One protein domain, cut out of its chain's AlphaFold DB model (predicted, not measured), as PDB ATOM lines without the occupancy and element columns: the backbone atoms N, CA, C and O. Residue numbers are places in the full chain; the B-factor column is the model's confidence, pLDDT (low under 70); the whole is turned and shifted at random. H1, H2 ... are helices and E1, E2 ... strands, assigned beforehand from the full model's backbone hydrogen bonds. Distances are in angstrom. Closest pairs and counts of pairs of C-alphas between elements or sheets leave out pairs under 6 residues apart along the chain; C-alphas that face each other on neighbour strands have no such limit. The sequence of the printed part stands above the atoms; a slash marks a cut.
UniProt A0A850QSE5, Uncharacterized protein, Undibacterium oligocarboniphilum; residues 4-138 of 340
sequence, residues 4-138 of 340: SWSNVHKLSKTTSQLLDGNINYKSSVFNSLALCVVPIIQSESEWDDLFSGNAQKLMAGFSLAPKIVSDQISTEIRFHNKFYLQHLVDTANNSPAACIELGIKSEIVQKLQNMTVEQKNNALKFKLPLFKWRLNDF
ATOM      1  N   SER A   4      14.077   7.493  77.215       31.56
ATOM      2  CA  SER A   4      13.172   8.416  76.521       31.56
ATOM      3  C   SER A   4      12.599   9.505  77.445       31.56
ATOM      4  O   SER A   4      12.449  10.653  77.022       31.56
ATOM      5  N   TRP A   5      12.373   9.201  78.730       33.84
ATOM      6  CA  TRP A   5      11.844  10.151  79.718       33.84
ATOM      7  C   TRP A   5      12.915  11.072  80.311       33.84
ATOM      8  O   TRP A   5      12.600  12.193  80.711       33.84
ATOM      9  N   SER A   6      14.188  10.659  80.279       33.25
ATOM     10  CA  SER A   6      15.331  11.532  80.597       33.25
ATOM     11  C   SER A   6      15.375  12.738  79.651       33.25
ATOM     12  O   SER A   6      15.613  13.861  80.090       33.25
ATOM     13  N   ASN A   7      15.044  12.541  78.371       35.94
ATOM     14  CA  ASN A   7      15.023  13.610  77.373       35.94
ATOM     15  C   ASN A   7      13.815  14.545  77.513       35.94
ATOM     16  O   ASN A   7      13.975  15.747  77.314       35.94
ATOM     17  N   VAL A   8      12.642  14.041  77.916       33.38
ATOM     18  CA  VAL A   8      11.431  14.860  78.134       33.38
ATOM     19  C   VAL A   8      11.516  15.661  79.436       33.38
ATOM     20  O   VAL A   8      11.191  16.844  79.436       33.38
ATOM     21  N   HIS A   9      12.043  15.083  80.521       33.34
ATOM     22  CA  HIS A   9      12.325  15.841  81.743       33.34
ATOM     23  C   HIS A   9      13.484  16.824  81.563       33.34
ATOM     24  O   HIS A   9      13.412  17.926  82.101       33.34
ATOM     25  N   LYS A  10      14.513  16.498  80.765       38.22
ATOM     26  CA  LYS A  10      15.494  17.495  80.308       38.22
ATOM     27  C   LYS A  10      14.810  18.583  79.480       38.22
ATOM     28  O   LYS A  10      15.121  19.745  79.680       38.22
ATOM     29  N   LEU A  11      13.848  18.262  78.617       35.72
ATOM     30  CA  LEU A  11      13.073  19.258  77.870       35.72
ATOM     31  C   LEU A  11      12.255  20.160  78.801       35.72
ATOM     32  O   LEU A  11      12.399  21.365  78.702       35.72
ATOM     33  N   SER A  12      11.484  19.626  79.745       34.25
ATOM     34  CA  SER A  12      10.700  20.414  80.712       34.25
ATOM     35  C   SER A  12      11.605  21.283  81.599       34.25
ATOM     36  O   SER A  12      11.465  22.503  81.620       34.25
ATOM     37  N   LYS A  13      12.644  20.701  82.214       36.94
ATOM     38  CA  LYS A  13      13.573  21.434  83.088       36.94
ATOM     39  C   LYS A  13      14.382  22.486  82.327       36.94
ATOM     40  O   LYS A  13      14.620  23.555  82.864       36.94
ATOM     41  N   THR A  14      14.770  22.220  81.079       39.25
ATOM     42  CA  THR A  14      15.605  23.142  80.289       39.25
ATOM     43  C   THR A  14      14.782  24.143  79.470       39.25
ATOM     44  O   THR A  14      15.283  25.220  79.178       39.25
ATOM     45  N   THR A  15      13.522  23.844  79.135       36.19
ATOM     46  CA  THR A  15      12.600  24.810  78.508       36.19
ATOM     47  C   THR A  15      12.046  25.770  79.556       36.19
ATOM     48  O   THR A  15      12.081  26.971  79.319       36.19
ATOM     49  N   SER A  16      11.702  25.291  80.761       36.03
ATOM     50  CA  SER A  16      11.489  26.177  81.913       36.03
ATOM     51  C   SER A  16      12.772  26.893  82.330       36.03
ATOM     52  O   SER A  16      12.698  28.048  82.668       36.03
ATOM     53  N   GLN A  17      13.986  26.341  82.239       39.00
ATOM     54  CA  GLN A  17      15.195  27.150  82.527       39.00
ATOM     55  C   GLN A  17      15.553  28.165  81.421       39.00
ATOM     56  O   GLN A  17      16.186  29.175  81.714       39.00
ATOM     57  N   LEU A  18      15.168  27.914  80.161       37.56
ATOM     58  CA  LEU A  18      15.332  28.852  79.037       37.56
ATOM     59  C   LEU A  18      14.286  29.973  79.030       37.56
ATOM     60  O   LEU A  18      14.580  31.051  78.519       37.56
ATOM     61  N   LEU A  19      13.075  29.703  79.526       44.19
ATOM     62  CA  LEU A  19      11.939  30.631  79.495       44.19
ATOM     63  C   LEU A  19      11.588  31.202  80.878       44.19
ATOM     64  O   LEU A  19      11.196  32.361  80.967       44.19
ATOM     65  N   ASP A  20      11.827  30.447  81.949       38.53
ATOM     66  CA  ASP A  20      11.764  30.874  83.349       38.53
ATOM     67  C   ASP A  20      13.188  31.124  83.884       38.53
ATOM     68  O   ASP A  20      13.829  30.290  84.525       38.53
ATOM     69  N   GLY A  21      13.699  32.325  83.616       37.50
ATOM     70  CA  GLY A  21      14.482  33.103  84.584       37.50
ATOM     71  C   GLY A  21      15.817  32.573  85.129       37.50
ATOM     72  O   GLY A  21      16.388  33.263  85.969       37.50
ATOM     73  N   ASN A  22      16.374  31.437  84.689       36.91
ATOM     74  CA  ASN A  22      17.703  30.986  85.139       36.91
ATOM     75  C   ASN A  22      18.761  31.121  84.034       36.91
ATOM     76  O   ASN A  22      19.252  30.167  83.434       36.91
ATOM     77  N   ILE A  23      19.102  32.386  83.795       41.50
ATOM     78  CA  ILE A  23      19.936  32.927  82.716       41.50
ATOM     79  C   ILE A  23      21.438  32.571  82.834       41.50
ATOM     80  O   ILE A  23      22.192  32.850  81.914       41.50
ATOM     81  N   ASN A  24      21.935  31.886  83.867       43.41
ATOM     82  CA  ASN A  24      23.363  31.996  84.230       43.41
ATOM     83  C   ASN A  24      24.354  30.890  83.798       43.41
ATOM     84  O   ASN A  24      25.400  30.754  84.422       43.41
ATOM     85  N   TYR A  25      24.130  30.141  82.711       38.62
ATOM     86  CA  TYR A  25      25.247  29.337  82.144       38.62
ATOM     87  C   TYR A  25      25.227  29.126  80.622       38.62
ATOM     88  O   TYR A  25      26.254  28.826  80.026       38.62
ATOM     89  N   LYS A  26      24.072  29.301  79.960       39.66
ATOM     90  CA  LYS A  26      23.948  29.183  78.490       39.66
ATOM     91  C   LYS A  26      23.662  30.506  77.774       39.66
ATOM     92  O   LYS A  26      23.854  30.577  76.565       39.66
ATOM     93  N   SER A  27      23.251  31.556  78.491       38.00
ATOM     94  CA  SER A  27      23.066  32.892  77.900       38.00
ATOM     95  C   SER A  27      24.398  33.593  77.608       38.00
ATOM     96  O   SER A  27      24.474  34.342  76.639       38.00
ATOM     97  N   SER A  28      25.463  33.280  78.366       42.69
ATOM     98  CA  SER A  28      26.805  33.831  78.130       42.69
ATOM     99  C   SER A  28      27.488  33.254  76.889       42.69
ATOM    100  O   SER A  28      28.485  33.805  76.445       42.69
ATOM    101  N   VAL A  29      26.979  32.143  76.343       44.53
ATOM    102  CA  VAL A  29      27.598  31.453  75.201       44.53
ATOM    103  C   VAL A  29      27.010  31.921  73.866       44.53
ATOM    104  O   VAL A  29      27.700  31.875  72.853       44.53
ATOM    105  N   PHE A  30      25.753  32.385  73.837       49.78
ATOM    106  CA  PHE A  30      25.042  32.597  72.570       49.78
ATOM    107  C   PHE A  30      24.471  33.995  72.342       49.78
ATOM    108  O   PHE A  30      24.021  34.240  71.229       49.78
ATOM    109  N   ASN A  31      24.458  34.905  73.326       50.78
ATOM    110  CA  ASN A  31      23.892  36.270  73.226       50.78
ATOM    111  C   ASN A  31      22.441  36.386  72.691       50.78
ATOM    112  O   ASN A  31      21.906  37.488  72.610       50.78
ATOM    113  N   SER A  32      21.782  35.279  72.334       52.97
ATOM    114  CA  SER A  32      20.425  35.214  71.797       52.97
ATOM    115  C   SER A  32      19.832  33.822  72.019       52.97
ATOM    116  O   SER A  32      20.456  32.803  71.713       52.97
ATOM    117  N   LEU A  33      18.594  33.776  72.518       52.22
ATOM    118  CA  LEU A  33      17.826  32.538  72.702       52.22
ATOM    119  C   LEU A  33      17.548  31.819  71.373       52.22
ATOM    120  O   LEU A  33      17.474  30.589  71.355       52.22
ATOM    121  N   ALA A  34      17.469  32.566  70.265       56.31
ATOM    122  CA  ALA A  34      17.215  32.033  68.926       56.31
ATOM    123  C   ALA A  34      18.265  30.996  68.502       56.31
ATOM    124  O   ALA A  34      17.975  30.077  67.749       56.31
ATOM    125  N   LEU A  35      19.488  31.117  69.023       67.81
ATOM    126  CA  LEU A  35      20.620  30.281  68.641       67.81
ATOM    127  C   LEU A  35      20.701  28.959  69.410       67.81
ATOM    128  O   LEU A  35      21.419  28.047  68.995       67.81
ATOM    129  N   CYS A  36      19.947  28.823  70.500       68.19
ATOM    130  CA  CYS A  36      19.983  27.647  71.367       68.19
ATOM    131  C   CYS A  36      19.139  26.478  70.832       68.19
ATOM    132  O   CYS A  36      19.445  25.308  71.095       68.19
ATOM    133  N   VAL A  37      18.075  26.783  70.090       75.81
ATOM    134  CA  VAL A  37      17.068  25.818  69.636       75.81
ATOM    135  C   VAL A  37      16.801  25.967  68.144       75.81
ATOM    136  O   VAL A  37      16.857  27.060  67.596       75.81
ATOM    137  N   VAL A  38      16.491  24.858  67.484       83.38
ATOM    138  CA  VAL A  38      16.099  24.825  66.068       83.38
ATOM    139  C   VAL A  38      14.805  24.039  65.910       83.38
ATOM    140  O   VAL A  38      14.522  23.169  66.745       83.38
ATOM    141  N   PRO A  39      14.028  24.278  64.845       88.19
ATOM    142  CA  PRO A  39      12.828  23.503  64.595       88.19
ATOM    143  C   PRO A  39      13.158  22.019  64.445       88.19
ATOM    144  O   PRO A  39      14.167  21.640  63.840       88.19
ATOM    145  N   ILE A  40      12.306  21.159  64.998       85.62
ATOM    146  CA  ILE A  40      12.435  19.712  64.785       85.62
ATOM    147  C   ILE A  40      12.151  19.350  63.319       85.62
ATOM    148  O   ILE A  40      12.723  18.404  62.786       85.62
ATOM    149  N   ILE A  41      11.318  20.168  62.677       87.50
ATOM    150  CA  ILE A  41      10.902  20.088  61.284       87.50
ATOM    151  C   ILE A  41      11.868  20.896  60.416       87.50
ATOM    152  O   ILE A  41      12.109  22.071  60.685       87.50
ATOM    153  N   GLN A  42      12.414  20.290  59.364       80.25
ATOM    154  CA  GLN A  42      13.482  20.910  58.567       80.25
ATOM    155  C   GLN A  42      13.137  21.005  57.079       80.25
ATOM    156  O   GLN A  42      13.650  21.887  56.384       80.25
ATOM    157  N   SER A  43      12.277  20.121  56.570       86.75
ATOM    158  CA  SER A  43      11.890  20.125  55.161       86.75
ATOM    159  C   SER A  43      10.679  21.016  54.905       86.75
ATOM    160  O   SER A  43       9.799  21.170  55.747       86.75
ATOM    161  N   GLU A  44      10.616  21.590  53.708       89.81
ATOM    162  CA  GLU A  44       9.524  22.477  53.314       89.81
ATOM    163  C   GLU A  44       8.152  21.780  53.339       89.81
ATOM    164  O   GLU A  44       7.183  22.358  53.823       89.81
ATOM    165  N   SER A  45       8.093  20.515  52.914       89.62
ATOM    166  CA  SER A  45       6.865  19.711  52.910       89.62
ATOM    167  C   SER A  45       6.303  19.465  54.308       89.62
ATOM    168  O   SER A  45       5.091  19.445  54.499       89.62
ATOM    169  N   GLU A  46       7.170  19.278  55.303       90.50
ATOM    170  CA  GLU A  46       6.730  19.089  56.685       90.50
ATOM    171  C   GLU A  46       6.172  20.391  57.283       90.50
ATOM    172  O   GLU A  46       5.225  20.344  58.070       90.50
ATOM    173  N   TRP A  47       6.719  21.553  56.899       92.12
ATOM    174  CA  TRP A  47       6.155  22.857  57.262       92.12
ATOM    175  C   TRP A  47       4.773  23.067  56.638       92.12
ATOM    176  O   TRP A  47       3.864  23.548  57.315       92.12
ATOM    177  N   ASP A  48       4.583  22.643  55.388       92.00
ATOM    178  CA  ASP A  48       3.275  22.696  54.727       92.00
ATOM    179  C   ASP A  48       2.253  21.781  55.408       92.00
ATOM    180  O   ASP A  48       1.117  22.195  55.653       92.00
ATOM    181  N   ASP A  49       2.656  20.562  55.782       91.19
ATOM    182  CA  ASP A  49       1.809  19.639  56.542       91.19
ATOM    183  C   ASP A  49       1.448  20.214  57.926       91.19
ATOM    184  O   ASP A  49       0.296  20.099  58.361       91.19
ATOM    185  N   LEU A  50       2.392  20.883  58.604       91.50
ATOM    186  CA  LEU A  50       2.149  21.554  59.885       91.50
ATOM    187  C   LEU A  50       1.109  22.680  59.745       91.50
ATOM    188  O   LEU A  50       0.148  22.735  60.516       91.50
ATOM    189  N   PHE A  51       1.279  23.560  58.758       92.38
ATOM    190  CA  PHE A  51       0.415  24.727  58.551       92.38
ATOM    191  C   PHE A  51      -0.967  24.369  57.991       92.38
ATOM    192  O   PHE A  51      -1.957  25.025  58.330       92.38
ATOM    193  N   SER A  52      -1.066  23.290  57.215       90.62
ATOM    194  CA  SER A  52      -2.336  22.782  56.672       90.62
ATOM    195  C   SER A  52      -3.161  21.989  57.695       90.62
ATOM    196  O   SER A  52      -4.287  21.595  57.411       90.62
ATOM    197  N   GLY A  53      -2.620  21.732  58.893       84.19
ATOM    198  CA  GLY A  53      -3.308  20.968  59.937       84.19
ATOM    199  C   GLY A  53      -3.189  19.447  59.794       84.19
ATOM    200  O   GLY A  53      -3.818  18.717  60.563       84.19
ATOM    201  N   ASN A  54      -2.319  18.950  58.909       85.69
ATOM    202  CA  ASN A  54      -2.008  17.526  58.728       85.69
ATOM    203  C   ASN A  54      -1.033  17.003  59.800       85.69
ATOM    204  O   ASN A  54      -0.196  16.132  59.549       85.69
ATOM    205  N   ALA A  55      -1.151  17.504  61.032       77.19
ATOM    206  CA  ALA A  55      -0.243  17.206  62.135       77.19
ATOM    207  C   ALA A  55      -0.140  15.701  62.441       77.19
ATOM    208  O   ALA A  55       0.918  15.239  62.849       77.19
ATOM    209  N   GLN A  56      -1.202  14.916  62.217       76.94
ATOM    210  CA  GLN A  56      -1.174  13.460  62.422       76.94
ATOM    211  C   GLN A  56      -0.228  12.745  61.451       76.94
ATOM    212  O   GLN A  56       0.536  11.877  61.870       76.94
ATOM    213  N   LYS A  57      -0.245  13.137  60.171       82.31
ATOM    214  CA  LYS A  57       0.660  12.611  59.141       82.31
ATOM    215  C   LYS A  57       2.110  12.937  59.489       82.31
ATOM    216  O   LYS A  57       2.969  12.067  59.419       82.31
ATOM    217  N   LEU A  58       2.352  14.167  59.942       81.75
ATOM    218  CA  LEU A  58       3.668  14.609  60.389       81.75
ATOM    219  C   LEU A  58       4.139  13.842  61.638       81.75
ATOM    220  O   LEU A  58       5.271  13.372  61.695       81.75
ATOM    221  N   MET A  59       3.255  13.651  62.622       76.94
ATOM    222  CA  MET A  59       3.550  12.898  63.845       76.94
ATOM    223  C   MET A  59       3.892  11.427  63.579       76.94
ATOM    224  O   MET A  59       4.711  10.869  64.305       76.94
ATOM    225  N   ALA A  60       3.322  10.809  62.540       77.75
ATOM    226  CA  ALA A  60       3.641   9.432  62.158       77.75
ATOM    227  C   ALA A  60       5.117   9.245  61.750       77.75
ATOM    228  O   ALA A  60       5.648   8.144  61.879       77.75
ATOM    229  N   GLY A  61       5.795  10.317  61.319       74.19
ATOM    230  CA  GLY A  61       7.230  10.307  61.023       74.19
ATOM    231  C   GLY A  61       8.130  10.231  62.265       74.19
ATOM    232  O   GLY A  61       9.291   9.841  62.157       74.19
ATOM    233  N   PHE A  62       7.613  10.545  63.458       76.12
ATOM    234  CA  PHE A  62       8.381  10.547  64.706       76.12
ATOM    235  C   PHE A  62       8.214   9.226  65.468       76.12
ATOM    236  O   PHE A  62       7.538   9.157  66.492       76.12
ATOM    237  N   SER A  63       8.863   8.163  64.986       66.88
ATOM    238  CA  SER A  63       8.745   6.797  65.534       66.88
ATOM    239  C   SER A  63       9.138   6.652  67.012       66.88
ATOM    240  O   SER A  63       8.640   5.758  67.694       66.88
ATOM    241  N   LEU A  64      10.005   7.536  67.513       67.50
ATOM    242  CA  LEU A  64      10.481   7.564  68.902       67.50
ATOM    243  C   LEU A  64       9.601   8.419  69.830       67.50
ATOM    244  O   LEU A  64       9.888   8.522  71.023       67.50
ATOM    245  N   ALA A  65       8.557   9.063  69.303       66.12
ATOM    246  CA  ALA A  65       7.663   9.876  70.114       66.12
ATOM    247  C   ALA A  65       6.813   8.997  71.057       66.12
ATOM    248  O   ALA A  65       6.327   7.938  70.646       66.12
ATOM    249  N   PRO A  66       6.579   9.427  72.312       64.56
ATOM    250  CA  PRO A  66       5.717   8.690  73.223       64.56
ATOM    251  C   PRO A  66       4.295   8.602  72.661       64.56
ATOM    252  O   PRO A  66       3.693   9.614  72.298       64.56
ATOM    253  N   LYS A  67       3.732   7.389  72.625       68.00
ATOM    254  CA  LYS A  67       2.352   7.158  72.156       68.00
ATOM    255  C   LYS A  67       1.296   7.667  73.141       68.00
ATOM    256  O   LYS A  67       0.179   7.968  72.735       68.00
ATOM    257  N   ILE A  68       1.650   7.745  74.423       68.19
ATOM    258  CA  ILE A  68       0.784   8.200  75.510       68.19
ATOM    259  C   ILE A  68       1.543   9.280  76.276       68.19
ATOM    260  O   ILE A  68       2.681   9.071  76.696       68.19
ATOM    261  N   VAL A  69       0.908  10.436  76.438       72.25
ATOM    262  CA  VAL A  69       1.438  11.603  77.147       72.25
ATOM    263  C   VAL A  69       0.370  12.043  78.142       72.25
ATOM    264  O   VAL A  69      -0.808  12.058  77.787       72.25
ATOM    265  N   SER A  70       0.756  12.366  79.379       78.56
ATOM    266  CA  SER A  70      -0.196  12.855  80.383       78.56
ATOM    267  C   SER A  70      -0.775  14.218  79.987       78.56
ATOM    268  O   SER A  70      -0.135  14.996  79.272       78.56
ATOM    269  N   ASP A  71      -1.966  14.546  80.490       82.12
ATOM    270  CA  ASP A  71      -2.629  15.823  80.190       82.12
ATOM    271  C   ASP A  71      -1.803  17.039  80.635       82.12
ATOM    272  O   ASP A  71      -1.762  18.062  79.943       82.12
ATOM    273  N   GLN A  72      -1.078  16.909  81.749       79.38
ATOM    274  CA  GLN A  72      -0.166  17.939  82.242       79.38
ATOM    275  C   GLN A  72       0.965  18.213  81.240       79.38
ATOM    276  O   GLN A  72       1.158  19.354  80.825       79.38
ATOM    277  N   ILE A  73       1.656  17.168  80.776       74.56
ATOM    278  CA  ILE A  73       2.754  17.310  79.809       74.56
ATOM    279  C   ILE A  73       2.227  17.820  78.460       74.56
ATOM    280  O   ILE A  73       2.850  18.664  77.822       74.56
ATOM    281  N   SER A  74       1.057  17.353  78.026       78.62
ATOM    282  CA  SER A  74       0.399  17.836  76.805       78.62
ATOM    283  C   SER A  74       0.117  19.346  76.863       78.62
ATOM    284  O   SER A  74       0.322  20.067  75.883       78.62
ATOM    285  N   THR A  75      -0.296  19.843  78.032       82.25
ATOM    286  CA  THR A  75      -0.524  21.274  78.276       82.25
ATOM    287  C   THR A  75       0.782  22.064  78.223       82.25
ATOM    288  O   THR A  75       0.845  23.092  77.543       82.25
ATOM    289  N   GLU A  76       1.846  21.557  78.852       79.31
ATOM    290  CA  GLU A  76       3.181  22.161  78.784       79.31
ATOM    291  C   GLU A  76       3.707  22.219  77.345       79.31
ATOM    292  O   GLU A  76       4.184  23.263  76.908       79.31
ATOM    293  N   ILE A  77       3.588  21.140  76.566       80.44
ATOM    294  CA  ILE A  77       4.035  21.118  75.163       80.44
ATOM    295  C   ILE A  77       3.312  22.193  74.349       80.44
ATOM    296  O   ILE A  77       3.952  22.936  73.606       80.44
ATOM    297  N   ARG A  78       1.988  22.327  74.504       85.50
ATOM    298  CA  ARG A  78       1.216  23.368  73.806       85.50
ATOM    299  C   ARG A  78       1.668  24.774  74.184       85.50
ATOM    300  O   ARG A  78       1.791  25.623  73.302       85.50
ATOM    301  N   PHE A  79       1.914  25.018  75.470       83.00
ATOM    302  CA  PHE A  79       2.405  26.305  75.955       83.00
ATOM    303  C   PHE A  79       3.756  26.661  75.316       83.00
ATOM    304  O   PHE A  79       3.898  27.725  74.711       83.00
ATOM    305  N   HIS A  80       4.708  25.729  75.350       80.62
ATOM    306  CA  HIS A  80       6.037  25.916  74.773       80.62
ATOM    307  C   HIS A  80       6.011  26.060  73.250       80.62
ATOM    308  O   HIS A  80       6.684  26.932  72.704       80.62
ATOM    309  N   ASN A  81       5.188  25.274  72.556       87.38
ATOM    310  CA  ASN A  81       4.993  25.398  71.113       87.38
ATOM    311  C   ASN A  81       4.434  26.767  70.732       87.38
ATOM    312  O   ASN A  81       4.877  27.354  69.748       87.38
ATOM    313  N   LYS A  82       3.496  27.306  71.520       87.31
ATOM    314  CA  LYS A  82       2.953  28.650  71.303       87.31
ATOM    315  C   LYS A  82       4.025  29.722  71.438       87.31
ATOM    316  O   LYS A  82       4.114  30.586  70.567       87.31
ATOM    317  N   PHE A  83       4.828  29.656  72.497       83.31
ATOM    318  CA  PHE A  83       5.913  30.608  72.712       83.31
ATOM    319  C   PHE A  83       6.970  30.511  71.607       83.31
ATOM    320  O   PHE A  83       7.352  31.517  71.014       83.31
ATOM    321  N   TYR A  84       7.390  29.292  71.267       84.75
ATOM    322  CA  TYR A  84       8.391  29.061  70.234       84.75
ATOM    323  C   TYR A  84       7.920  29.507  68.848       84.75
ATOM    324  O   TYR A  84       8.664  30.164  68.128       84.75
ATOM    325  N   LEU A  85       6.671  29.209  68.478       89.56
ATOM    326  CA  LEU A  85       6.108  29.645  67.201       89.56
ATOM    327  C   LEU A  85       6.005  31.172  67.120       89.56
ATOM    328  O   LEU A  85       6.261  31.741  66.064       89.56
ATOM    329  N   GLN A  86       5.664  31.838  68.226       86.69
ATOM    330  CA  GLN A  86       5.693  33.297  68.291       86.69
ATOM    331  C   GLN A  86       7.113  33.824  68.054       86.69
ATOM    332  O   GLN A  86       7.307  34.650  67.168       86.69
ATOM    333  N   HIS A  87       8.107  33.270  68.752       84.75
ATOM    334  CA  HIS A  87       9.509  33.630  68.557       84.75
ATOM    335  C   HIS A  87       9.969  33.401  67.108       84.75
ATOM    336  O   HIS A  87      10.641  34.261  66.544       84.75
ATOM    337  N   LEU A  88       9.608  32.278  66.478       88.75
ATOM    338  CA  LEU A  88       9.955  31.997  65.081       88.75
ATOM    339  C   LEU A  88       9.459  33.095  64.138       88.75
ATOM    340  O   LEU A  88      10.214  33.563  63.291       88.75
ATOM    341  N   VAL A  89       8.202  33.504  64.299       90.69
ATOM    342  CA  VAL A  89       7.574  34.546  63.477       90.69
ATOM    343  C   VAL A  89       8.210  35.902  63.747       90.69
ATOM    344  O   VAL A  89       8.545  36.619  62.808       90.69
ATOM    345  N   ASP A  90       8.430  36.242  65.015       86.19
ATOM    346  CA  ASP A  90       9.045  37.513  65.392       86.19
ATOM    347  C   ASP A  90      10.474  37.610  64.858       86.19
ATOM    348  O   ASP A  90      10.850  38.631  64.287       86.19
ATOM    349  N   THR A  91      11.264  36.543  64.964       85.75
ATOM    350  CA  THR A  91      12.608  36.496  64.383       85.75
ATOM    351  C   THR A  91      12.558  36.530  62.862       85.75
ATOM    352  O   THR A  91      13.342  37.257  62.265       85.75
ATOM    353  N   ALA A  92      11.637  35.813  62.218       89.44
ATOM    354  CA  ALA A  92      11.492  35.849  60.764       89.44
ATOM    355  C   ALA A  92      11.140  37.255  60.246       89.44
ATOM    356  O   ALA A  92      11.638  37.660  59.199       89.44
ATOM    357  N   ASN A  93      10.319  38.008  60.980       87.56
ATOM    358  CA  ASN A  93       9.909  39.361  60.603       87.56
ATOM    359  C   ASN A  93      10.963  40.425  60.927       87.56
ATOM    360  O   ASN A  93      11.113  41.383  60.172       87.56
ATOM    361  N   ASN A  94      11.685  40.273  62.041       82.38
ATOM    362  CA  ASN A  94      12.545  41.332  62.572       82.38
ATOM    363  C   ASN A  94      14.043  41.069  62.384       82.38
ATOM    364  O   ASN A  94      14.825  42.020  62.373       82.38
ATOM    365  N   SER A  95      14.464  39.808  62.237       82.69
ATOM    366  CA  SER A  95      15.865  39.457  62.004       82.69
ATOM    367  C   SER A  95      16.116  39.141  60.529       82.69
ATOM    368  O   SER A  95      15.702  38.102  60.016       82.69
ATOM    369  N   PRO A  96      16.895  39.965  59.824       76.25
ATOM    370  CA  PRO A  96      17.369  39.625  58.482       76.25
ATOM    371  C   PRO A  96      18.401  38.474  58.471       76.25
ATOM    372  O   PRO A  96      18.692  37.918  57.411       76.25
ATOM    373  N   ALA A  97      18.922  38.065  59.636       81.75
ATOM    374  CA  ALA A  97      19.752  36.871  59.811       81.75
ATOM    375  C   ALA A  97      18.938  35.639  60.265       81.75
ATOM    376  O   ALA A  97      19.528  34.613  60.622       81.75
ATOM    377  N   ALA A  98      17.598  35.698  60.201       85.88
ATOM    378  CA  ALA A  98      16.686  34.655  60.679       85.88
ATOM    379  C   ALA A  98      17.034  33.244  60.186       85.88
ATOM    380  O   ALA A  98      16.914  32.287  60.943       85.88
ATOM    381  N   CYS A  99      17.520  33.094  58.949       87.44
ATOM    382  CA  CYS A  99      17.914  31.783  58.421       87.44
ATOM    383  C   CYS A  99      19.017  31.116  59.265       87.44
ATOM    384  O   CYS A  99      18.985  29.908  59.500       87.44
ATOM    385  N   ILE A 100      20.004  31.897  59.721       86.69
ATOM    386  CA  ILE A 100      21.103  31.395  60.555       86.69
ATOM    387  C   ILE A 100      20.630  31.228  61.990       86.69
ATOM    388  O   ILE A 100      20.923  30.193  62.590       86.69
ATOM    389  N   GLU A 101      19.908  32.217  62.521       82.44
ATOM    390  CA  GLU A 101      19.411  32.200  63.898       82.44
ATOM    391  C   GLU A 101      18.513  30.994  64.144       82.44
ATOM    392  O   GLU A 101      18.828  30.159  64.984       82.44
ATOM    393  N   LEU A 102      17.483  30.834  63.318       86.31
ATOM    394  CA  LEU A 102      16.497  29.765  63.436       86.31
ATOM    395  C   LEU A 102      16.977  28.434  62.838       86.31
ATOM    396  O   LEU A 102      16.366  27.395  63.078       86.31
ATOM    397  N   GLY A 103      18.056  28.446  62.049       87.19
ATOM    398  CA  GLY A 103      18.577  27.251  61.382       87.19
ATOM    399  C   GLY A 103      17.617  26.676  60.335       87.19
ATOM    400  O   GLY A 103      17.511  25.460  60.213       87.19
ATOM    401  N   ILE A 104      16.909  27.537  59.599       89.75
ATOM    402  CA  ILE A 104      15.930  27.166  58.561       89.75
ATOM    403  C   ILE A 104      16.227  27.876  57.241       89.75
ATOM    404  O   ILE A 104      16.862  28.930  57.212       89.75
ATOM    405  N   LYS A 105      15.779  27.291  56.128       90.19
ATOM    406  CA  LYS A 105      15.995  27.850  54.787       90.19
ATOM    407  C   LYS A 105      15.175  29.125  54.550       90.19
ATOM    408  O   LYS A 105      14.142  29.328  55.192       90.19
ATOM    409  N   SER A 106      15.597  29.933  53.576       87.88
ATOM    410  CA  SER A 106      14.922  31.176  53.176       87.88
ATOM    411  C   SER A 106      13.444  31.002  52.846       87.88
ATOM    412  O   SER A 106      12.640  31.859  53.199       87.88
ATOM    413  N   GLU A 107      13.069  29.888  52.221       90.69
ATOM    414  CA  GLU A 107      11.688  29.616  51.811       90.69
ATOM    415  C   GLU A 107      10.778  29.473  53.041       90.69
ATOM    416  O   GLU A 107       9.659  29.977  53.070       90.69
ATOM    417  N   ILE A 108      11.289  28.856  54.109       92.75
ATOM    418  CA  ILE A 108      10.556  28.680  55.366       92.75
ATOM    419  C   ILE A 108      10.439  30.019  56.102       92.75
ATOM    420  O   ILE A 108       9.374  30.326  56.633       92.75
ATOM    421  N   VAL A 109      11.491  30.847  56.093       92.12
ATOM    422  CA  VAL A 109      11.423  32.212  56.649       92.12
ATOM    423  C   VAL A 109      10.323  33.017  55.956       92.12
ATOM    424  O   VAL A 109       9.501  33.626  56.634       92.12
ATOM    425  N   GLN A 110      10.239  32.957  54.624       91.19
ATOM    426  CA  GLN A 110       9.180  33.629  53.864       91.19
ATOM    427  C   GLN A 110       7.782  33.093  54.203       91.19
ATOM    428  O   GLN A 110       6.835  33.875  54.301       91.19
ATOM    429  N   LYS A 111       7.630  31.781  54.426       93.69
ATOM    430  CA  LYS A 111       6.357  31.205  54.892       93.69
ATOM    431  C   LYS A 111       5.971  31.721  56.279       93.69
ATOM    432  O   LYS A 111       4.814  32.064  56.490       93.69
ATOM    433  N   LEU A 112       6.929  31.823  57.204       93.94
ATOM    434  CA  LEU A 112       6.698  32.357  58.551       93.94
ATOM    435  C   LEU A 112       6.300  33.840  58.532       93.94
ATOM    436  O   LEU A 112       5.407  34.232  59.279       93.94
ATOM    437  N   GLN A 113       6.917  34.643  57.659       93.38
ATOM    438  CA  GLN A 113       6.578  36.062  57.481       93.38
ATOM    439  C   GLN A 113       5.142  36.262  56.973       93.38
ATOM    440  O   GLN A 113       4.460  37.197  57.382       93.38
ATOM    441  N   ASN A 114       4.664  35.357  56.114       93.88
ATOM    442  CA  ASN A 114       3.329  35.414  55.508       93.88
ATOM    443  C   ASN A 114       2.295  34.518  56.215       93.88
ATOM    444  O   ASN A 114       1.237  34.226  55.654       93.88
ATOM    445  N   MET A 115       2.597  34.045  57.425       94.19
ATOM    446  CA  MET A 115       1.773  33.053  58.109       94.19
ATOM    447  C   MET A 115       0.417  33.632  58.536       94.19
ATOM    448  O   MET A 115       0.339  34.653  59.223       94.19
ATOM    449  N   THR A 116      -0.669  32.937  58.196       94.69
ATOM    450  CA  THR A 116      -2.028  33.335  58.588       94.69
ATOM    451  C   THR A 116      -2.372  32.900  60.016       94.69
ATOM    452  O   THR A 116      -1.758  32.002  60.600       94.69
ATOM    453  N   VAL A 117      -3.418  33.505  60.590       92.69
ATOM    454  CA  VAL A 117      -3.944  33.114  61.914       92.69
ATOM    455  C   VAL A 117      -4.403  31.650  61.922       92.69
ATOM    456  O   VAL A 117      -4.190  30.940  62.904       92.69
ATOM    457  N   GLU A 118      -4.991  31.176  60.822       93.94
ATOM    458  CA  GLU A 118      -5.414  29.783  60.678       93.94
ATOM    459  C   GLU A 118      -4.219  28.826  60.699       93.94
ATOM    460  O   GLU A 118      -4.217  27.865  61.469       93.94
ATOM    461  N   GLN A 119      -3.170  29.124  59.928       93.56
ATOM    462  CA  GLN A 119      -1.944  28.322  59.899       93.56
ATOM    463  C   GLN A 119      -1.270  28.275  61.273       93.56
ATOM    464  O   GLN A 119      -0.842  27.208  61.718       93.56
ATOM    465  N   LYS A 120      -1.261  29.403  61.997       91.88
ATOM    466  CA  LYS A 120      -0.788  29.460  63.384       91.88
ATOM    467  C   LYS A 120      -1.591  28.519  64.282       91.88
ATOM    468  O   LYS A 120      -1.013  27.718  65.009       91.88
ATOM    469  N   ASN A 121      -2.920  28.576  64.212       91.69
ATOM    470  CA  ASN A 121      -3.799  27.715  65.005       91.69
ATOM    471  C   ASN A 121      -3.641  26.231  64.645       91.69
ATOM    472  O   ASN A 121      -3.695  25.377  65.529       91.69
ATOM    473  N   ASN A 122      -3.414  25.918  63.370       92.25
ATOM    474  CA  ASN A 122      -3.139  24.562  62.905       92.25
ATOM    475  C   ASN A 122      -1.808  24.032  63.445       92.25
ATOM    476  O   ASN A 122      -1.782  22.923  63.981       92.25
ATOM    477  N   ALA A 123      -0.746  24.839  63.421       90.25
ATOM    478  CA  ALA A 123       0.549  24.466  63.985       90.25
ATOM    479  C   ALA A 123       0.462  24.153  65.492       90.25
ATOM    480  O   ALA A 123       1.090  23.209  65.968       90.25
ATOM    481  N   LEU A 124      -0.378  24.873  66.247       89.75
ATOM    482  CA  LEU A 124      -0.589  24.621  67.683       89.75
ATOM    483  C   LEU A 124      -1.342  23.317  67.993       89.75
ATOM    484  O   LEU A 124      -1.351  22.880  69.146       89.75
ATOM    485  N   LYS A 125      -1.952  22.666  66.993       87.94
ATOM    486  CA  LYS A 125      -2.537  21.321  67.150       87.94
ATOM    487  C   LYS A 125      -1.463  20.230  67.207       87.94
ATOM    488  O   LYS A 125      -1.776  19.101  67.592       87.94
ATOM    489  N   PHE A 126      -0.217  20.546  66.844       86.50
ATOM    490  CA  PHE A 126       0.906  19.621  66.916       86.50
ATOM    491  C   PHE A 126       1.211  19.256  68.375       86.50
ATOM    492  O   PHE A 126       1.442  20.122  69.219       86.50
ATOM    493  N   LYS A 127       1.168  17.953  68.682       83.56
ATOM    494  CA  LYS A 127       1.226  17.434  70.061       83.56
ATOM    495  C   LYS A 127       2.639  17.100  70.548       83.56
ATOM    496  O   LYS A 127       2.787  16.606  71.660       83.56
ATOM    497  N   LEU A 128       3.661  17.335  69.729       83.56
ATOM    498  CA  LEU A 128       5.067  17.152  70.093       83.56
ATOM    499  C   LEU A 128       5.763  18.517  70.179       83.56
ATOM    500  O   LEU A 128       5.266  19.476  69.586       83.56
ATOM    501  N   PRO A 129       6.898  18.636  70.888       83.69
ATOM    502  CA  PRO A 129       7.698  19.855  70.863       83.69
ATOM    503  C   PRO A 129       8.092  20.233  69.427       83.69
ATOM    504  O   PRO A 129       8.616  19.403  68.686       83.69
ATOM    505  N   LEU A 130       7.854  21.485  69.030       85.75
ATOM    506  CA  LEU A 130       8.200  22.007  67.697       85.75
ATOM    507  C   LEU A 130       9.698  22.280  67.519       85.75
ATOM    508  O   LEU A 130      10.154  22.538  66.406       85.75
ATOM    509  N   PHE A 131      10.466  22.225  68.602       84.31
ATOM    510  CA  PHE A 131      11.885  22.537  68.625       84.31
ATOM    511  C   PHE A 131      12.698  21.404  69.240       84.31
ATOM    512  O   PHE A 131      12.214  20.593  70.029       84.31
ATOM    513  N   LYS A 132      13.981  21.404  68.898       78.00
ATOM    514  CA  LYS A 132      15.023  20.607  69.532       78.00
ATOM    515  C   LYS A 132      16.217  21.492  69.863       78.00
ATOM    516  O   LYS A 132      16.408  22.559  69.280       78.00
ATOM    517  N   TRP A 133      17.050  21.025  70.784       72.19
ATOM    518  CA  TRP A 133      18.320  21.672  71.081       72.19
ATOM    519  C   TRP A 133      19.223  21.651  69.862       72.19
ATOM    520  O   TRP A 133      19.494  20.586  69.305       72.19
ATOM    521  N   ARG A 134      19.722  22.827  69.482       73.94
ATOM    522  CA  ARG A 134      20.698  22.951  68.402       73.94
ATOM    523  C   ARG A 134      21.992  22.223  68.780       73.94
ATOM    524  O   ARG A 134      22.559  21.476  67.996       73.94
ATOM    525  N   LEU A 135      22.391  22.346  70.042       64.94
ATOM    526  CA  LEU A 135      23.673  21.857  70.551       64.94
ATOM    527  C   LEU A 135      23.736  20.361  70.865       64.94
ATOM    528  O   LEU A 135      24.781  19.904  71.312       64.94
ATOM    529  N   ASN A 136      22.670  19.585  70.652       59.97
ATOM    530  CA  ASN A 136      22.752  18.138  70.887       59.97
ATOM    531  C   ASN A 136      23.805  17.468  69.986       59.97
ATOM    532  O   ASN A 136      24.433  16.503  70.405       59.97
ATOM    533  N   ASP A 137      24.042  18.037  68.801       53.84
ATOM    534  CA  ASP A 137      25.078  17.601  67.861       53.84
ATOM    535  C   ASP A 137      26.351  18.469  67.947       53.84
ATOM    536  O   ASP A 137      27.247  18.348  67.106       53.84
ATOM    537  N   PHE A 138      26.435  19.394  68.915       59.47
ATOM    538  CA  PHE A 138      27.616  20.231  69.105       59.47
ATOM    539  C   PHE A 138      28.695  19.402  69.805       59.47
ATOM    540  O   PHE A 138      28.491  18.968  70.940       59.47
TER     541      PHE A 138
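Overview. This is residues 4 to 138 of the 340 residues of an uncharacterized protein of Undibacterium oligocarboniphilum (UniProt A0A850QSE5). One long helix, H5, runs along the longest span past a tiny two-stranded sheet, E1 and E2, near the middle; the short helices H3, H4, H7 and H8 make an arc on one side of H5, while H1 and H2 lie on the other. H6 packs at the last part of H5, and H9 follows straight on from E2. The printed part has 135 residues, in the order H1 H2 E1 H3 H4 H5 H6 H7 H8 E2 H9, and is mostly helix; E1 and E2 are antiparallel. It is compact, with a radius of gyration of the C-alphas of 14.6 A and spans of 39 by 38 by 26 A.

Arrangement. E1, residues 37 to 39, and E2, residues 131 to 133, are antiparallel neighbours at 141 degrees, with N 38 and O 132 at 2.9 A and N 132 and O 38 at 2.8 A, within hydrogen-bond range. H5, residues 71 to 94, has its closest C-alpha pair with E2 at Tyr 84 and Phe 131, 7.6 A. With residues 88 to 93 alone it touches H7, residues 106 to 113, about perpendicular at 74 degrees; the closest C-alphas are those of Val 89 and Leu 112, 5.5 A. With residues 88 to 92 alone it touches H6, residues 98 to 102, closest at the C-alphas of Ala 92 and Ala 98, 5.3 A. H3, residues 44 to 51, touches H8, residues 117 to 123, at the C-alphas of Phe 51 and Gln 119, 4.5 A. H3 also touches H4, residues 55 to 60, at a steep tilt of 53 degrees, opposite ways, closest at the C-alphas of Asp 49 and Ala 55, 6.4 A. H1, residues 4 to 19, is close to H5 but not clearly touching, at the C-alphas of Thr 15 and His 80, 7.6 A. H2, residues 27 to 30, touches no helix. H9, residues 134 to 137, has Arg 134 at 4.8 A from Val 37 of E1, C-alpha to C-alpha. Every O i to N i+4 pair is within hydrogen-bond range in H3 to H8, and 11 of 12 in H1; H2 and H9 are too short for one.

Along the chain. H1 begins at C-alpha 4, (13.172, 8.416, 76.521), and is 22.4 A long. H5 is 34.5 A, from C-alpha 71 at (-2.629, 15.823, 80.190). H3 measures 10.7 A, H7 10.6 A and H8 10.0 A. H9 ends at C-alpha 137, (25.078, 17.601, 67.861).

Size, cuts and confidence. The C-alphas of Ile 68 and Pro 96, 39.4 A, are the two farthest apart. The printed part has no cut, and no link is long. The mean pLDDT of the printed part is 73.3; residues 4 to 36, 63 to 68 and 135 to 138 are under 70.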